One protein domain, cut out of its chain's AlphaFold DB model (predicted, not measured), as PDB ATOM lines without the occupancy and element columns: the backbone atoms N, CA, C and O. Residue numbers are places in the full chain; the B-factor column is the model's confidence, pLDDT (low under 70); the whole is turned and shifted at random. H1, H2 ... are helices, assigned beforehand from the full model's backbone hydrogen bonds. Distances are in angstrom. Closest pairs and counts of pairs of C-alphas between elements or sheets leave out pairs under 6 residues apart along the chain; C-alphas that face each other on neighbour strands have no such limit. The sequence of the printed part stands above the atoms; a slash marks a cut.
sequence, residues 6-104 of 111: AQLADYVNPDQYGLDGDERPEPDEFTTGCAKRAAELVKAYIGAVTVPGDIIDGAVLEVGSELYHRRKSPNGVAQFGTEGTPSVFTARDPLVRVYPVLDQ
ATOM      1  N   ALA A   6     -23.696  25.622 -12.023       80.44
ATOM      2  CA  ALA A   6     -23.329  27.038 -12.045       80.44
ATOM      3  C   ALA A   6     -23.504  27.709 -10.672       80.44
ATOM      4  O   ALA A   6     -22.630  28.452 -10.241       80.44
ATOM      5  N   GLN A   7     -24.586  27.398  -9.947       82.50
ATOM      6  CA  GLN A   7     -24.789  27.903  -8.582       82.50
ATOM      7  C   GLN A   7     -23.743  27.357  -7.606       82.50
ATOM      8  O   GLN A   7     -23.316  28.070  -6.704       82.50
ATOM      9  N   LEU A   8     -23.299  26.108  -7.787       82.94
ATOM     10  CA  LEU A   8     -22.196  25.573  -6.991       82.94
ATOM     11  C   LEU A   8     -20.857  26.246  -7.342       82.94
ATOM     12  O   LEU A   8     -20.059  26.505  -6.445       82.94
ATOM     13  N   ALA A   9     -20.606  26.523  -8.626       82.38
ATOM     14  CA  ALA A   9     -19.387  27.193  -9.078       82.38
ATOM     15  C   ALA A   9     -19.264  28.614  -8.496       82.38
ATOM     16  O   ALA A   9     -18.197  28.970  -7.998       82.38
ATOM     17  N   ASP A  10     -20.369  29.364  -8.506       85.12
ATOM     18  CA  ASP A  10     -20.527  30.670  -7.852       85.12
ATOM     19  C   ASP A  10     -20.268  30.570  -6.337       85.12
ATOM     20  O   ASP A  10     -19.367  31.211  -5.804       85.12
ATOM     21  N   TYR A  11     -20.958  29.648  -5.657       83.56
ATOM     22  CA  TYR A  11     -20.840  29.457  -4.207       83.56
ATOM     23  C   TYR A  11     -19.412  29.130  -3.732       83.56
ATOM     24  O   TYR A  11     -19.000  29.533  -2.647       83.56
ATOM     25  N   VAL A  12     -18.646  28.383  -4.529       83.38
ATOM     26  CA  VAL A  12     -17.282  27.956  -4.182       83.38
ATOM     27  C   VAL A  12     -16.230  29.019  -4.510       83.38
ATOM     28  O   VAL A  12     -15.206  29.083  -3.828       83.38
ATOM     29  N   ASN A  13     -16.451  29.838  -5.541       78.94
ATOM     30  CA  ASN A  13     -15.498  30.854  -5.992       78.94
ATOM     31  C   ASN A  13     -16.145  32.253  -6.072       78.94
ATOM     32  O   ASN A  13     -16.120  32.866  -7.141       78.94
ATOM     33  N   PRO A  14     -16.659  32.802  -4.955       69.56
ATOM     34  CA  PRO A  14     -17.339  34.098  -4.952       69.56
ATOM     35  C   PRO A  14     -16.397  35.280  -5.237       69.56
ATOM     36  O   PRO A  14     -16.855  36.369  -5.548       69.56
ATOM     37  N   ASP A  15     -15.079  35.090  -5.160       62.66
ATOM     38  CA  ASP A  15     -14.094  36.153  -5.409       62.66
ATOM     39  C   ASP A  15     -13.571  36.167  -6.858       62.66
ATOM     40  O   ASP A  15     -12.791  37.044  -7.224       62.66
ATOM     41  N   GLN A  16     -13.979  35.214  -7.713       59.06
ATOM     42  CA  GLN A  16     -13.632  35.253  -9.144       59.06
ATOM     43  C   GLN A  16     -14.399  36.333  -9.923       59.06
ATOM     44  O   GLN A  16     -14.062  36.606 -11.074       59.06
ATOM     45  N   TYR A  17     -15.367  36.996  -9.290       58.69
ATOM     46  CA  TYR A  17     -16.003  38.199  -9.810       58.69
ATOM     47  C   TYR A  17     -15.033  39.380  -9.706       58.69
ATOM     48  O   TYR A  17     -15.042  40.149  -8.747       58.69
ATOM     49  N   GLY A  18     -14.152  39.512 -10.698       51.34
ATOM     50  CA  GLY A  18     -13.346  40.715 -10.871       51.34
ATOM     51  C   GLY A  18     -14.234  41.961 -10.975       51.34
ATOM     52  O   GLY A  18     -15.389  41.885 -11.398       51.34
ATOM     53  N   LEU A  19     -13.668  43.122 -10.636       52.38
ATOM     54  CA  LEU A  19     -14.288  44.461 -10.664       52.38
ATOM     55  C   LEU A  19     -14.862  44.887 -12.042       52.38
ATOM     56  O   LEU A  19     -15.401  45.985 -12.165       52.38
ATOM     57  N   ASP A  20     -14.795  43.999 -13.038       58.06
ATOM     58  CA  ASP A  20     -15.130  44.197 -14.447       58.06
ATOM     59  C   ASP A  20     -16.368  43.383 -14.905       58.06
ATOM     60  O   ASP A  20     -16.751  43.435 -16.069       58.06
ATOM     61  N   GLY A  21     -17.037  42.666 -13.992       55.34
ATOM     62  CA  GLY A  21     -18.497  42.507 -14.017       55.34
ATOM     63  C   GLY A  21     -19.208  41.631 -15.064       55.34
ATOM     64  O   GLY A  21     -20.399  41.881 -15.234       55.34
ATOM     65  N   ASP A  22     -18.617  40.619 -15.724       55.09
ATOM     66  CA  ASP A  22     -19.429  39.796 -16.665       55.09
ATOM     67  C   ASP A  22     -19.146  38.278 -16.762       55.09
ATOM     68  O   ASP A  22     -19.989  37.530 -17.254       55.09
ATOM     69  N   GLU A  23     -18.036  37.743 -16.246       58.31
ATOM     70  CA  GLU A  23     -17.753  36.303 -16.407       58.31
ATOM     71  C   GLU A  23     -18.097  35.505 -15.145       58.31
ATOM     72  O   GLU A  23     -17.334  35.436 -14.182       58.31
ATOM     73  N   ARG A  24     -19.281  34.875 -15.146       62.12
ATOM     74  CA  ARG A  24     -19.597  33.819 -14.174       62.12
ATOM     75  C   ARG A  24     -18.670  32.623 -14.411       62.12
ATOM     76  O   ARG A  24     -18.486  32.247 -15.567       62.12
ATOM     77  N   PRO A  25     -18.132  31.986 -13.354       64.69
ATOM     78  CA  PRO A  25     -17.337  30.782 -13.527       64.69
ATOM     79  C   PRO A  25     -18.205  29.696 -14.170       64.69
ATOM     80  O   PRO A  25     -19.176  29.220 -13.578       64.69
ATOM     81  N   GLU A  26     -17.865  29.325 -15.403       69.06
ATOM     82  CA  GLU A  26     -18.522  28.225 -16.099       69.06
ATOM     83  C   GLU A  26     -18.294  26.923 -15.314       69.06
ATOM     84  O   GLU A  26     -17.158  26.621 -14.921       69.06
ATOM     85  N   PRO A  27     -19.349  26.135 -15.048       76.06
ATOM     86  CA  PRO A  27     -19.204  24.899 -14.303       76.06
ATOM     87  C   PRO A  27     -18.366  23.892 -15.095       76.06
ATOM     88  O   PRO A  27     -18.757  23.440 -16.171       76.06
ATOM     89  N   ASP A  28     -17.234  23.474 -14.530       83.19
ATOM     90  CA  ASP A  28     -16.442  22.379 -15.085       83.19
ATOM     91  C   ASP A  28     -17.103  21.004 -14.822       83.19
ATOM     92  O   ASP A  28     -18.059  20.852 -14.043       83.19
ATOM     93  N   GLU A  29     -16.598  19.959 -15.487       87.00
ATOM     94  CA  GLU A  29     -17.090  18.581 -15.316       87.00
ATOM     95  C   GLU A  29     -16.999  18.130 -13.849       87.00
ATOM     96  O   GLU A  29     -17.870  17.418 -13.338       87.00
ATOM     97  N   PHE A  30     -15.971  18.597 -13.142       85.62
ATOM     98  CA  PHE A  30     -15.746  18.264 -11.746       85.62
ATOM     99  C   PHE A  30     -16.807  18.877 -10.823       85.62
ATOM    100  O   PHE A  30     -17.377  18.169  -9.991       85.62
ATOM    101  N   THR A  31     -17.120  20.159 -10.995       86.56
ATOM    102  CA  THR A  31     -18.148  20.897 -10.248       86.56
ATOM    103  C   THR A  31     -19.524  20.309 -10.534       86.56
ATOM    104  O   THR A  31     -20.299  20.054  -9.611       86.56
ATOM    105  N   THR A  32     -19.786  19.952 -11.793       88.94
ATOM    106  CA  THR A  32     -20.994  19.215 -12.188       88.94
ATOM    107  C   THR A  32     -21.093  17.859 -11.485       88.94
ATOM    108  O   THR A  32     -22.153  17.492 -10.970       88.94
ATOM    109  N   GLY A  33     -19.993  17.107 -11.419       88.69
ATOM    110  CA  GLY A  33     -19.923  15.839 -10.694       88.69
ATOM    111  C   GLY A  33     -20.134  15.998  -9.186       88.69
ATOM    112  O   GLY A  33     -20.805  15.167  -8.572       88.69
ATOM    113  N   CYS A  34     -19.608  17.069  -8.587       90.19
ATOM    114  CA  CYS A  34     -19.797  17.382  -7.170       90.19
ATOM    115  C   CYS A  34     -21.255  17.728  -6.860       90.19
ATOM    116  O   CYS A  34     -21.813  17.149  -5.932       90.19
ATOM    117  N   ALA A  35     -21.898  18.571  -7.673       89.50
ATOM    118  CA  ALA A  35     -23.311  18.918  -7.515       89.50
ATOM    119  C   ALA A  35     -24.220  17.676  -7.588       89.50
ATOM    120  O   ALA A  35     -25.079  17.479  -6.730       89.50
ATOM    121  N   LYS A  36     -23.983  16.782  -8.562       91.62
ATOM    122  CA  LYS A  36     -24.738  15.521  -8.690       91.62
ATOM    123  C   LYS A  36     -24.559  14.611  -7.474       91.62
ATOM    124  O   LYS A  36     -25.538  14.109  -6.934       91.62
ATOM    125  N   ARG A  37     -23.317  14.406  -7.021       91.38
ATOM    126  CA  ARG A  37     -23.031  13.575  -5.840       91.38
ATOM    127  C   ARG A  37     -23.635  14.168  -4.570       91.38
ATOM    128  O   ARG A  37     -24.189  13.421  -3.773       91.38
ATOM    129  N   ALA A  38     -23.555  15.485  -4.397       91.88
ATOM    130  CA  ALA A  38     -24.158  16.181  -3.270       91.88
ATOM    131  C   ALA A  38     -25.678  15.979  -3.234       91.88
ATOM    132  O   ALA A  38     -26.220  15.624  -2.190       91.88
ATOM    133  N   ALA A  39     -26.351  16.112  -4.382       92.19
ATOM    134  CA  ALA A  39     -27.780  15.845  -4.489       92.19
ATOM    135  C   ALA A  39     -28.130  14.396  -4.108       92.19
ATOM    136  O   ALA A  39     -29.030  14.184  -3.301       92.19
ATOM    137  N   GLU A  40     -27.398  13.399  -4.613       92.94
ATOM    138  CA  GLU A  40     -27.647  11.993  -4.259       92.94
ATOM    139  C   GLU A  40     -27.410  11.706  -2.767       92.94
ATOM    140  O   GLU A  40     -28.213  11.014  -2.142       92.94
ATOM    141  N   LEU A  41     -26.360  12.273  -2.161       91.81
ATOM    142  CA  LEU A  41     -26.068  12.107  -0.732       91.81
ATOM    143  C   LEU A  41     -27.150  12.731   0.156       91.81
ATOM    144  O   LEU A  41     -27.632  12.087   1.086       91.81
ATOM    145  N   VAL A  42     -27.562  13.964  -0.149       91.38
ATOM    146  CA  VAL A  42     -28.626  14.659   0.591       91.38
ATOM    147  C   VAL A  42     -29.954  13.916   0.434       91.38
ATOM    148  O   VAL A  42     -30.658  13.701   1.418       91.38
ATOM    149  N   LYS A  43     -30.275  13.448  -0.776       91.88
ATOM    150  CA  LYS A  43     -31.476  12.646  -1.039       91.88
ATOM    151  C   LYS A  43     -31.468  11.335  -0.253       91.88
ATOM    152  O   LYS A  43     -32.483  10.983   0.342       91.88
ATOM    153  N   ALA A  44     -30.340  10.625  -0.239       91.00
ATOM    154  CA  ALA A  44     -30.193   9.377   0.503       91.00
ATOM    155  C   ALA A  44     -30.367   9.585   2.013       91.00
ATOM    156  O   ALA A  44     -30.988   8.757   2.672       91.00
ATOM    157  N   TYR A  45     -29.861  10.700   2.545       90.56
ATOM    158  CA  TYR A  45     -29.996  11.036   3.958       90.56
ATOM    159  C   TYR A  45     -31.428  11.451   4.347       90.56
ATOM    160  O   TYR A  45     -31.937  11.000   5.368       90.56
ATOM    161  N   ILE A  46     -32.105  12.265   3.527       90.75
ATOM    162  CA  ILE A  46     -33.497  12.688   3.772       90.75
ATOM    163  C   ILE A  46     -34.476  11.509   3.641       90.75
ATOM    164  O   ILE A  46     -35.476  11.429   4.361       90.75
ATOM    165  N   GLY A  47     -34.209  10.588   2.714       89.06
ATOM    166  CA  GLY A  47     -35.078   9.448   2.452       89.06
ATOM    167  C   GLY A  47     -36.461   9.882   1.955       89.06
ATOM    168  O   GLY A  47     -36.579  10.598   0.964       89.06
ATOM    169  N   ALA A  48     -37.517   9.418   2.628       86.62
ATOM    170  CA  ALA A  48     -38.913   9.695   2.268       86.62
ATOM    171  C   ALA A  48     -39.517  10.912   3.000       86.62
ATOM    172  O   ALA A  48     -40.719  11.157   2.906       86.62
ATOM    173  N   VAL A  49     -38.708  11.642   3.769       88.50
ATOM    174  CA  VAL A  49     -39.169  12.759   4.596       88.50
ATOM    175  C   VAL A  49     -39.360  14.015   3.753       88.50
ATOM    176  O   VAL A  49     -38.561  14.324   2.870       88.50
ATOM    177  N   THR A  50     -40.399  14.785   4.066       88.31
ATOM    178  CA  THR A  50     -40.626  16.091   3.447       88.31
ATOM    179  C   THR A  50     -39.798  17.162   4.155       88.31
ATOM    180  O   THR A  50     -40.065  17.501   5.305       88.31
ATOM    181  N   VAL A  51     -38.824  17.725   3.443       88.75
ATOM    182  CA  VAL A  51     -38.008  18.872   3.873       88.75
ATOM    183  C   VAL A  51     -38.297  20.048   2.932       88.75
ATOM    184  O   VAL A  51     -38.496  19.814   1.735       88.75
ATOM    185  N   PRO A  52     -38.339  21.305   3.411       91.81
ATOM    186  CA  PRO A  52     -38.517  22.461   2.537       91.81
ATOM    187  C   PRO A  52     -37.447  22.531   1.440       91.81
ATOM    188  O   PRO A  52     -36.265  22.305   1.700       91.81
ATOM    189  N   GLY A  53     -37.861  22.878   0.217       89.69
ATOM    190  CA  GLY A  53     -36.982  22.900  -0.959       89.69
ATOM    191  C   GLY A  53     -35.744  23.780  -0.784       89.69
ATOM    192  O   GLY A  53     -34.647  23.340  -1.109       89.69
ATOM    193  N   ASP A  54     -35.905  24.955  -0.175       89.62
ATOM    194  CA  ASP A  54     -34.807  25.902   0.063       89.62
ATOM    195  C   ASP A  54     -33.740  25.332   1.013       89.62
ATOM    196  O   ASP A  54     -32.545  25.556   0.831       89.62
ATOM    197  N   ILE A  55     -34.159  24.535   2.003       91.44
ATOM    198  CA  ILE A  55     -33.249  23.865   2.944       91.44
ATOM    199  C   ILE A  55     -32.484  22.744   2.236       91.44
ATOM    200  O   ILE A  55     -31.287  22.576   2.461       91.44
ATOM    201  N   ILE A  56     -33.157  21.995   1.357       91.44
ATOM    202  CA  ILE A  56     -32.514  20.965   0.534       91.44
ATOM    203  C   ILE A  56     -31.481  21.603  -0.394       91.44
ATOM    204  O   ILE A  56     -30.362  21.105  -0.498       91.44
ATOM    205  N   ASP A  57     -31.843  22.691  -1.065       91.81
ATOM    206  CA  ASP A  57     -30.957  23.358  -2.010       91.81
ATOM    207  C   ASP A  57     -29.729  23.950  -1.277       91.81
ATOM    208  O   ASP A  57     -28.597  23.749  -1.720       91.81
ATOM    209  N   GLY A  58     -29.908  24.545  -0.090       91.19
ATOM    210  CA  GLY A  58     -28.791  24.970   0.766       91.19
ATOM    211  C   GLY A  58     -27.893  23.813   1.225       91.19
ATOM    212  O   GLY A  58     -26.668  23.903   1.151       91.19
ATOM    213  N   ALA A  59     -28.488  22.686   1.627       92.00
ATOM    214  CA  ALA A  59     -27.754  21.479   2.000       92.00
ATOM    215  C   ALA A  59     -26.911  20.921   0.841       92.00
ATOM    216  O   ALA A  59     -25.769  20.509   1.039       92.00
ATOM    217  N   VAL A  60     -27.450  20.919  -0.381       92.88
ATOM    218  CA  VAL A  60     -26.727  20.463  -1.576       92.88
ATOM    219  C   VAL A  60     -25.548  21.382  -1.900       92.88
ATOM    220  O   VAL A  60     -24.485  20.875  -2.264       92.88
ATOM    221  N   LEU A  61     -25.695  22.700  -1.739       92.25
ATOM    222  CA  LEU A  61     -24.600  23.660  -1.938       92.25
ATOM    223  C   LEU A  61     -23.458  23.443  -0.938       92.25
ATOM    224  O   LEU A  61     -22.306  23.301  -1.348       92.25
ATOM    225  N   GLU A  62     -23.777  23.326   0.352       91.62
ATOM    226  CA  GLU A  62     -22.799  23.067   1.418       91.62
ATOM    227  C   GLU A  62     -22.021  21.764   1.163       91.62
ATOM    228  O   GLU A  62     -20.787  21.764   1.121       91.62
ATOM    229  N   VAL A  63     -22.725  20.659   0.888       91.81
ATOM    230  CA  VAL A  63     -22.107  19.350   0.591       91.81
ATOM    231  C   VAL A  63     -21.284  19.399  -0.695       91.81
ATOM    232  O   VAL A  63     -20.188  18.837  -0.761       91.81
ATOM    233  N   GLY A  64     -21.791  20.075  -1.728       89.88
ATOM    234  CA  GLY A  64     -21.087  20.267  -2.992       89.88
ATOM    235  C   GLY A  64     -19.772  21.021  -2.806       89.88
ATOM    236  O   GLY A  64     -18.761  20.633  -3.395       89.88
ATOM    237  N   SER A  65     -19.763  22.045  -1.950       88.62
ATOM    238  CA  SER A  65     -18.572  22.846  -1.655       88.62
ATOM    239  C   SER A  65     -17.501  22.032  -0.928       88.62
ATOM    240  O   SER A  65     -16.327  22.076  -1.296       88.62
ATOM    241  N   GLU A  66     -17.898  21.198   0.036       88.50
ATOM    242  CA  GLU A  66     -16.995  20.288   0.743       88.50
ATOM    243  C   GLU A  66     -16.392  19.248  -0.213       88.50
ATOM    244  O   GLU A  66     -15.180  19.011  -0.203       88.50
ATOM    245  N   LEU A  67     -17.204  18.663  -1.104       88.69
ATOM    246  CA  LEU A  67     -16.714  17.751  -2.144       88.69
ATOM    247  C   LEU A  67     -15.723  18.433  -3.091       88.69
ATOM    248  O   LEU A  67     -14.717  17.821  -3.465       88.69
ATOM    249  N   TYR A  68     -15.969  19.695  -3.445       87.44
ATOM    250  CA  TYR A  68     -15.058  20.457  -4.283       87.44
ATOM    251  C   TYR A  68     -13.725  20.726  -3.571       87.44
ATOM    252  O   TYR A  68     -12.649  20.476  -4.124       87.44
ATOM    253  N   HIS A  69     -13.773  21.178  -2.316       83.44
ATOM    254  CA  HIS A  69     -12.585  21.510  -1.531       83.44
ATOM    255  C   HIS A  69     -11.710  20.295  -1.206       83.44
ATOM    256  O   HIS A  69     -10.481  20.422  -1.157       83.44
ATOM    257  N   ARG A  70     -12.289  19.092  -1.109       81.38
ATOM    258  CA  ARG A  70     -11.527  17.834  -0.985       81.38
ATOM    259  C   ARG A  70     -10.548  17.595  -2.128       81.38
ATOM    260  O   ARG A  70      -9.517  16.971  -1.895       81.38
ATOM    261  N   ARG A  71     -10.796  18.136  -3.331       80.50
ATOM    262  CA  ARG A  71      -9.835  18.062  -4.449       80.50
ATOM    263  C   ARG A  71      -8.469  18.633  -4.067       80.50
ATOM    264  O   ARG A  71      -7.449  18.117  -4.507       80.50
ATOM    265  N   LYS A  72      -8.456  19.691  -3.252       70.06
ATOM    266  CA  LYS A  72      -7.235  20.373  -2.798       70.06
ATOM    267  C   LYS A  72      -6.593  19.696  -1.579       70.06
ATOM    268  O   LYS A  72      -5.445  19.990  -1.275       70.06
ATOM    269  N   SER A  73      -7.310  18.794  -0.901       66.75
ATOM    270  CA  SER A  73      -6.856  18.107   0.321       66.75
ATOM    271  C   SER A  73      -7.218  16.611   0.303       66.75
ATOM    272  O   SER A  73      -7.970  16.151   1.166       66.75
ATOM    273  N   PRO A  74      -6.700  15.814  -0.655       64.38
ATOM    274  CA  PRO A  74      -7.086  14.408  -0.821       64.38
ATOM    275  C   PRO A  74      -6.736  13.524   0.390       64.38
ATOM    276  O   PRO A  74      -7.416  12.535   0.642       64.38
ATOM    277  N   ASN A  75      -5.735  13.913   1.187       65.19
ATOM    278  CA  ASN A  75      -5.357  13.222   2.426       65.19
ATOM    279  C   ASN A  75      -6.150  13.699   3.661       65.19
ATOM    280  O   ASN A  75      -5.852  13.288   4.780       65.19
ATOM    281  N   GLY A  76      -7.132  14.590   3.482       59.38
ATOM    282  CA  GLY A  76      -7.919  15.165   4.577       59.38
ATOM    283  C   GLY A  76      -7.162  16.190   5.427       59.38
ATOM    284  O   GLY A  76      -7.604  16.504   6.528       59.38
ATOM    285  N   VAL A  77      -6.030  16.701   4.938       59.84
ATOM    286  CA  VAL A  77      -5.232  17.746   5.591       59.84
ATOM    287  C   VAL A  77      -5.056  18.895   4.608       59.84
ATOM    288  O   VAL A  77      -4.403  18.729   3.577       59.84
ATOM    289  N   ALA A  78      -5.641  20.047   4.925       64.00
ATOM    290  CA  ALA A  78      -5.403  21.289   4.208       64.00
ATOM    291  C   ALA A  78      -4.176  21.984   4.816       64.00
ATOM    292  O   ALA A  78      -4.149  22.294   6.012       64.00
ATOM    293  N   GLN A  79      -3.155  22.221   3.991       62.94
ATOM    294  CA  GLN A  79      -1.981  23.005   4.364       62.94
ATOM    295  C   GLN A  79      -2.115  24.403   3.756       62.94
ATOM    296  O   GLN A  79      -1.975  24.585   2.548       62.94
ATOM    297  N   PHE A  80      -2.403  25.396   4.594       64.75
ATOM    298  CA  PHE A  80      -2.331  26.800   4.203       64.75
ATOM    299  C   PHE A  80      -0.851  27.196   4.225       64.75
ATOM    300  O   PHE A  80      -0.178  26.964   5.226       64.75
ATOM    301  N   GLY A  81      -0.325  27.683   3.100       57.75
ATOM    302  CA  GLY A  81       1.106  27.725   2.751       57.75
ATOM    303  C   GLY A  81       2.046  28.605   3.592       57.75
ATOM    304  O   GLY A  81       3.081  29.011   3.075       57.75
ATOM    305  N   THR A  82       1.733  28.893   4.854       64.56
ATOM    306  CA  THR A  82       2.568  29.697   5.755       64.56
ATOM    307  C   THR A  82       3.132  28.820   6.872       64.56
ATOM    308  O   THR A  82       2.376  28.163   7.597       64.56
ATOM    309  N   GLU A  83       4.459  28.821   7.025       57.38
ATOM    310  CA  GLU A  83       5.150  28.162   8.138       57.38
ATOM    311  C   GLU A  83       4.556  28.602   9.488       57.38
ATOM    312  O   GLU A  83       4.381  29.790   9.750       57.38
ATOM    313  N   GLY A  84       4.218  27.631  10.341       64.31
ATOM    314  CA  GLY A  84       3.650  27.873  11.673       64.31
ATOM    315  C   GLY A  84       2.119  27.893  11.752       64.31
ATOM    316  O   GLY A  84       1.580  27.972  12.855       64.31
ATOM    317  N   THR A  85       1.402  27.769  10.631       63.50
ATOM    318  CA  THR A  85      -0.068  27.675  10.653       63.50
ATOM    319  C   THR A  85      -0.505  26.248  11.000       63.50
ATOM    320  O   THR A  85      -0.031  25.304  10.359       63.50
ATOM    321  N   PRO A  86      -1.404  26.042  11.983       61.41
ATOM    322  CA  PRO A  86      -1.914  24.712  12.287       61.41
ATOM    323  C   PRO A  86      -2.637  24.124  11.071       61.41
ATOM    324  O   PRO A  86      -3.434  24.794  10.414       61.41
ATOM    325  N   SER A  87      -2.355  22.856  10.774       64.25
ATOM    326  CA  SER A  87      -3.039  22.122   9.714       64.25
ATOM    327  C   SER A  87      -4.527  22.002  10.031       64.25
ATOM    328  O   SER A  87      -4.900  21.630  11.145       64.25
ATOM    329  N   VAL A  88      -5.382  22.280   9.048       67.31
ATOM    330  CA  VAL A  88      -6.828  22.097   9.206       67.31
ATOM    331  C   VAL A  88      -7.208  20.751   8.615       67.31
ATOM    332  O   VAL A  88      -6.923  20.461   7.452       67.31
ATOM    333  N   PHE A  89      -7.853  19.916   9.424       65.50
ATOM    334  CA  PHE A  89      -8.360  18.632   8.964       65.50
ATOM    335  C   PHE A  89      -9.678  18.832   8.225       65.50
ATOM    336  O   PHE A  89     -10.635  19.381   8.770       65.50
ATOM    337  N   THR A  90      -9.736  18.369   6.981       67.31
ATOM    338  CA  THR A  90     -10.987  18.282   6.232       67.31
ATOM    339  C   THR A  90     -11.844  17.187   6.854       67.31
ATOM    340  O   THR A  90     -11.349  16.106   7.190       67.31
ATOM    341  N   ALA A  91     -13.142  17.444   7.002       67.56
ATOM    342  CA  ALA A  91     -14.067  16.430   7.478       67.56
ATOM    343  C   ALA A  91     -14.005  15.181   6.588       67.56
ATOM    344  O   ALA A  91     -13.951  15.281   5.363       67.56
ATOM    345  N   ARG A  92     -14.036  13.988   7.197       72.56
ATOM    346  CA  ARG A  92     -14.089  12.717   6.450       72.56
ATOM    347  C   ARG A  92     -15.453  12.508   5.795       72.56
ATOM    348  O   ARG A  92     -15.532  12.033   4.663       72.56
ATOM    349  N   ASP A  93     -16.509  12.965   6.455       83.00
ATOM    350  CA  ASP A  93     -17.891  12.892   5.988       83.00
ATOM    351  C   ASP A  93     -18.325  14.212   5.323       83.00
ATOM    352  O   ASP A  93     -18.180  15.266   5.948       83.00
ATOM    353  N   PRO A  94     -18.788  14.198   4.058       85.06
ATOM    354  CA  PRO A  94     -19.206  15.415   3.363       85.06
ATOM    355  C   PRO A  94     -20.527  15.991   3.898       85.06
ATOM    356  O   PRO A  94     -20.811  17.157   3.651       85.06
ATOM    357  N   LEU A  95     -21.319  15.214   4.645       87.38
ATOM    358  CA  LEU A  95     -22.591  15.651   5.234       87.38
ATOM    359  C   LEU A  95     -22.431  16.307   6.612       87.38
ATOM    360  O   LEU A  95     -23.410  16.818   7.153       87.38
ATOM    361  N   VAL A  96     -21.215  16.348   7.177       89.25
ATOM    362  CA  VAL A  96     -20.998  16.747   8.581       89.25
ATOM    363  C   VAL A  96     -21.576  18.125   8.930       89.25
ATOM    364  O   VAL A  96     -22.103  18.312  10.024       89.25
ATOM    365  N   ARG A  97     -21.506  19.084   7.997       85.75
ATOM    366  CA  ARG A  97     -22.028  20.448   8.177       85.75
ATOM    367  C   ARG A  97     -23.547  20.516   8.093       85.75
ATOM    368  O   ARG A  97     -24.156  21.411   8.666       85.75
ATOM    369  N   VAL A  98     -24.146  19.571   7.379       91.38
ATOM    370  CA  VAL A  98     -25.563  19.565   7.029       91.38
ATOM    371  C   VAL A  98     -26.397  18.771   8.033       91.38
ATOM    372  O   VAL A  98     -27.576  19.083   8.209       91.38
ATOM    373  N   TYR A  99     -25.799  17.818   8.761       89.94
ATOM    374  CA  TYR A  99     -26.503  17.059   9.802       89.94
ATOM    375  C   TYR A  99     -27.271  17.937  10.800       89.94
ATOM    376  O   TYR A  99     -28.464  17.698  10.956       89.94
ATOM    377  N   PRO A 100     -26.698  18.998  11.408       89.69
ATOM    378  CA  PRO A 100     -27.433  19.812  12.380       89.69
ATOM    379  C   PRO A 100     -28.671  20.511  11.804       89.69
ATOM    380  O   PRO A 100     -29.610  20.802  12.543       89.69
ATOM    381  N   VAL A 101     -28.669  20.790  10.495       89.25
ATOM    382  CA  VAL A 101     -29.770  21.460   9.794       89.25
ATOM    383  C   VAL A 101     -30.855  20.457   9.418       89.25
ATOM    384  O   VAL A 101     -32.035  20.703   9.659       89.25
ATOM    385  N   LEU A 102     -30.471  19.315   8.843       88.56
ATOM    386  CA  LEU A 102     -31.429  18.322   8.362       88.56
ATOM    387  C   LEU A 102     -31.957  17.396   9.468       88.56
ATOM    388  O   LEU A 102     -33.087  16.930   9.350       88.56
ATOM    389  N   ASP A 103     -31.214  17.182  10.558       89.12
ATOM    390  CA  ASP A 103     -31.630  16.358  11.709       89.12
ATOM    391  C   ASP A 103     -32.930  16.850  12.370       89.12
ATOM    392  O   ASP A 103     -33.607  16.087  13.053       89.12
ATOM    393  N   GLN A 104     -33.278  18.131  12.211       86.69
ATOM    394  CA  GLN A 104     -34.542  18.681  12.719       86.69
ATOM    395  C   GLN A 104     -35.756  18.160  11.945       86.69
ATOM    396  O   GLN A 104     -36.870  18.147  12.464       86.69
TER     397      GLN A 104
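AT A GLANCE: This is residues 6 to 104 of the 111 residues of an uncharacterized protein of Curtobacterium sp. PhB146 (UniProt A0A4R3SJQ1). Two long helices, H2 and H3, cross as an X and make the core, with the short helix H1 packed across them, on H3 mainly. Two long links loop away from this core: residues 18 to 23 of the first stick out, and residues 71 to 98 fold back on themselves and return to the small helix H4, which lies near the last residue of H2 and the beginning of H3. The printed part has 99 residues with four named helices, in the order H1, H2, H3, H4, and no named strand; its class is all helix, with under half of the residues, 47, in named elements. It is only just loose, close to compact, with a radius of gyration of the C-alphas of 15.3 A, and the C-alphas span 46 by 37 by 22 A.

HOW THE PARTS SIT: H1, residues 6 to 12, touches H3, residues 53 to 70, at a steep tilt of 60 degrees, the same way; the closest C-alphas, of Val 12 and Ser 65, are 5.8 A apart. H3 touches H1 with residues 61 to 68 alone. H1 only just touches H2, residues 29 to 46, with 3 pairs of C-alphas within 8 A, about perpendicular at 86 degrees; the closest C-alphas are those of Ala 9 and Thr 31, 6.5 A apart. H2 and H3 touch with 20 pairs of C-alphas within 8 A, at a steep tilt of 52 degrees, opposite ways, and the closest C-alphas, of Ala 38 and Gly 64, are 5.1 A apart. The packing is mostly crossed, with no touching pair at a shallow tilt. H4, residues 99 to 102, is close to H2 but not clearly touching, with the closest C-alphas, of Ile 46 and Leu 102, 7.6 A apart. H1 and H4 are apart. In H1, H2 and H3 every O i to N i+4 pair is within hydrogen-bond range; H4 is too short for such a pair, and its one O i to N i+3 pair is within range.

IN THESE COORDINATES: H1 begins at C-alpha 6, (-23.329, 27.038, -12.045). H2 is 25.9 A long and H3 26.0 A; C-alpha 53, where H3 begins, is at (-36.982, 22.900, -0.959). H4 ends at C-alpha 102, (-31.429, 18.322, 8.362). Residues 77 to 78 pair with residues 88 to 89, antiparallel.

THE WHOLE: The two C-alphas farthest apart, of Ala 48 and Glu 83, are 48.1 A apart. The printed part has no cut. The links from H1 to H2 and from H3 to H4 are long, with 16 and 28 residues; that from H2 to H3 is short, with 6. The mean pLDDT of the printed part is 79.3, and residues 14 to 26 and 73 to 91 are under 70.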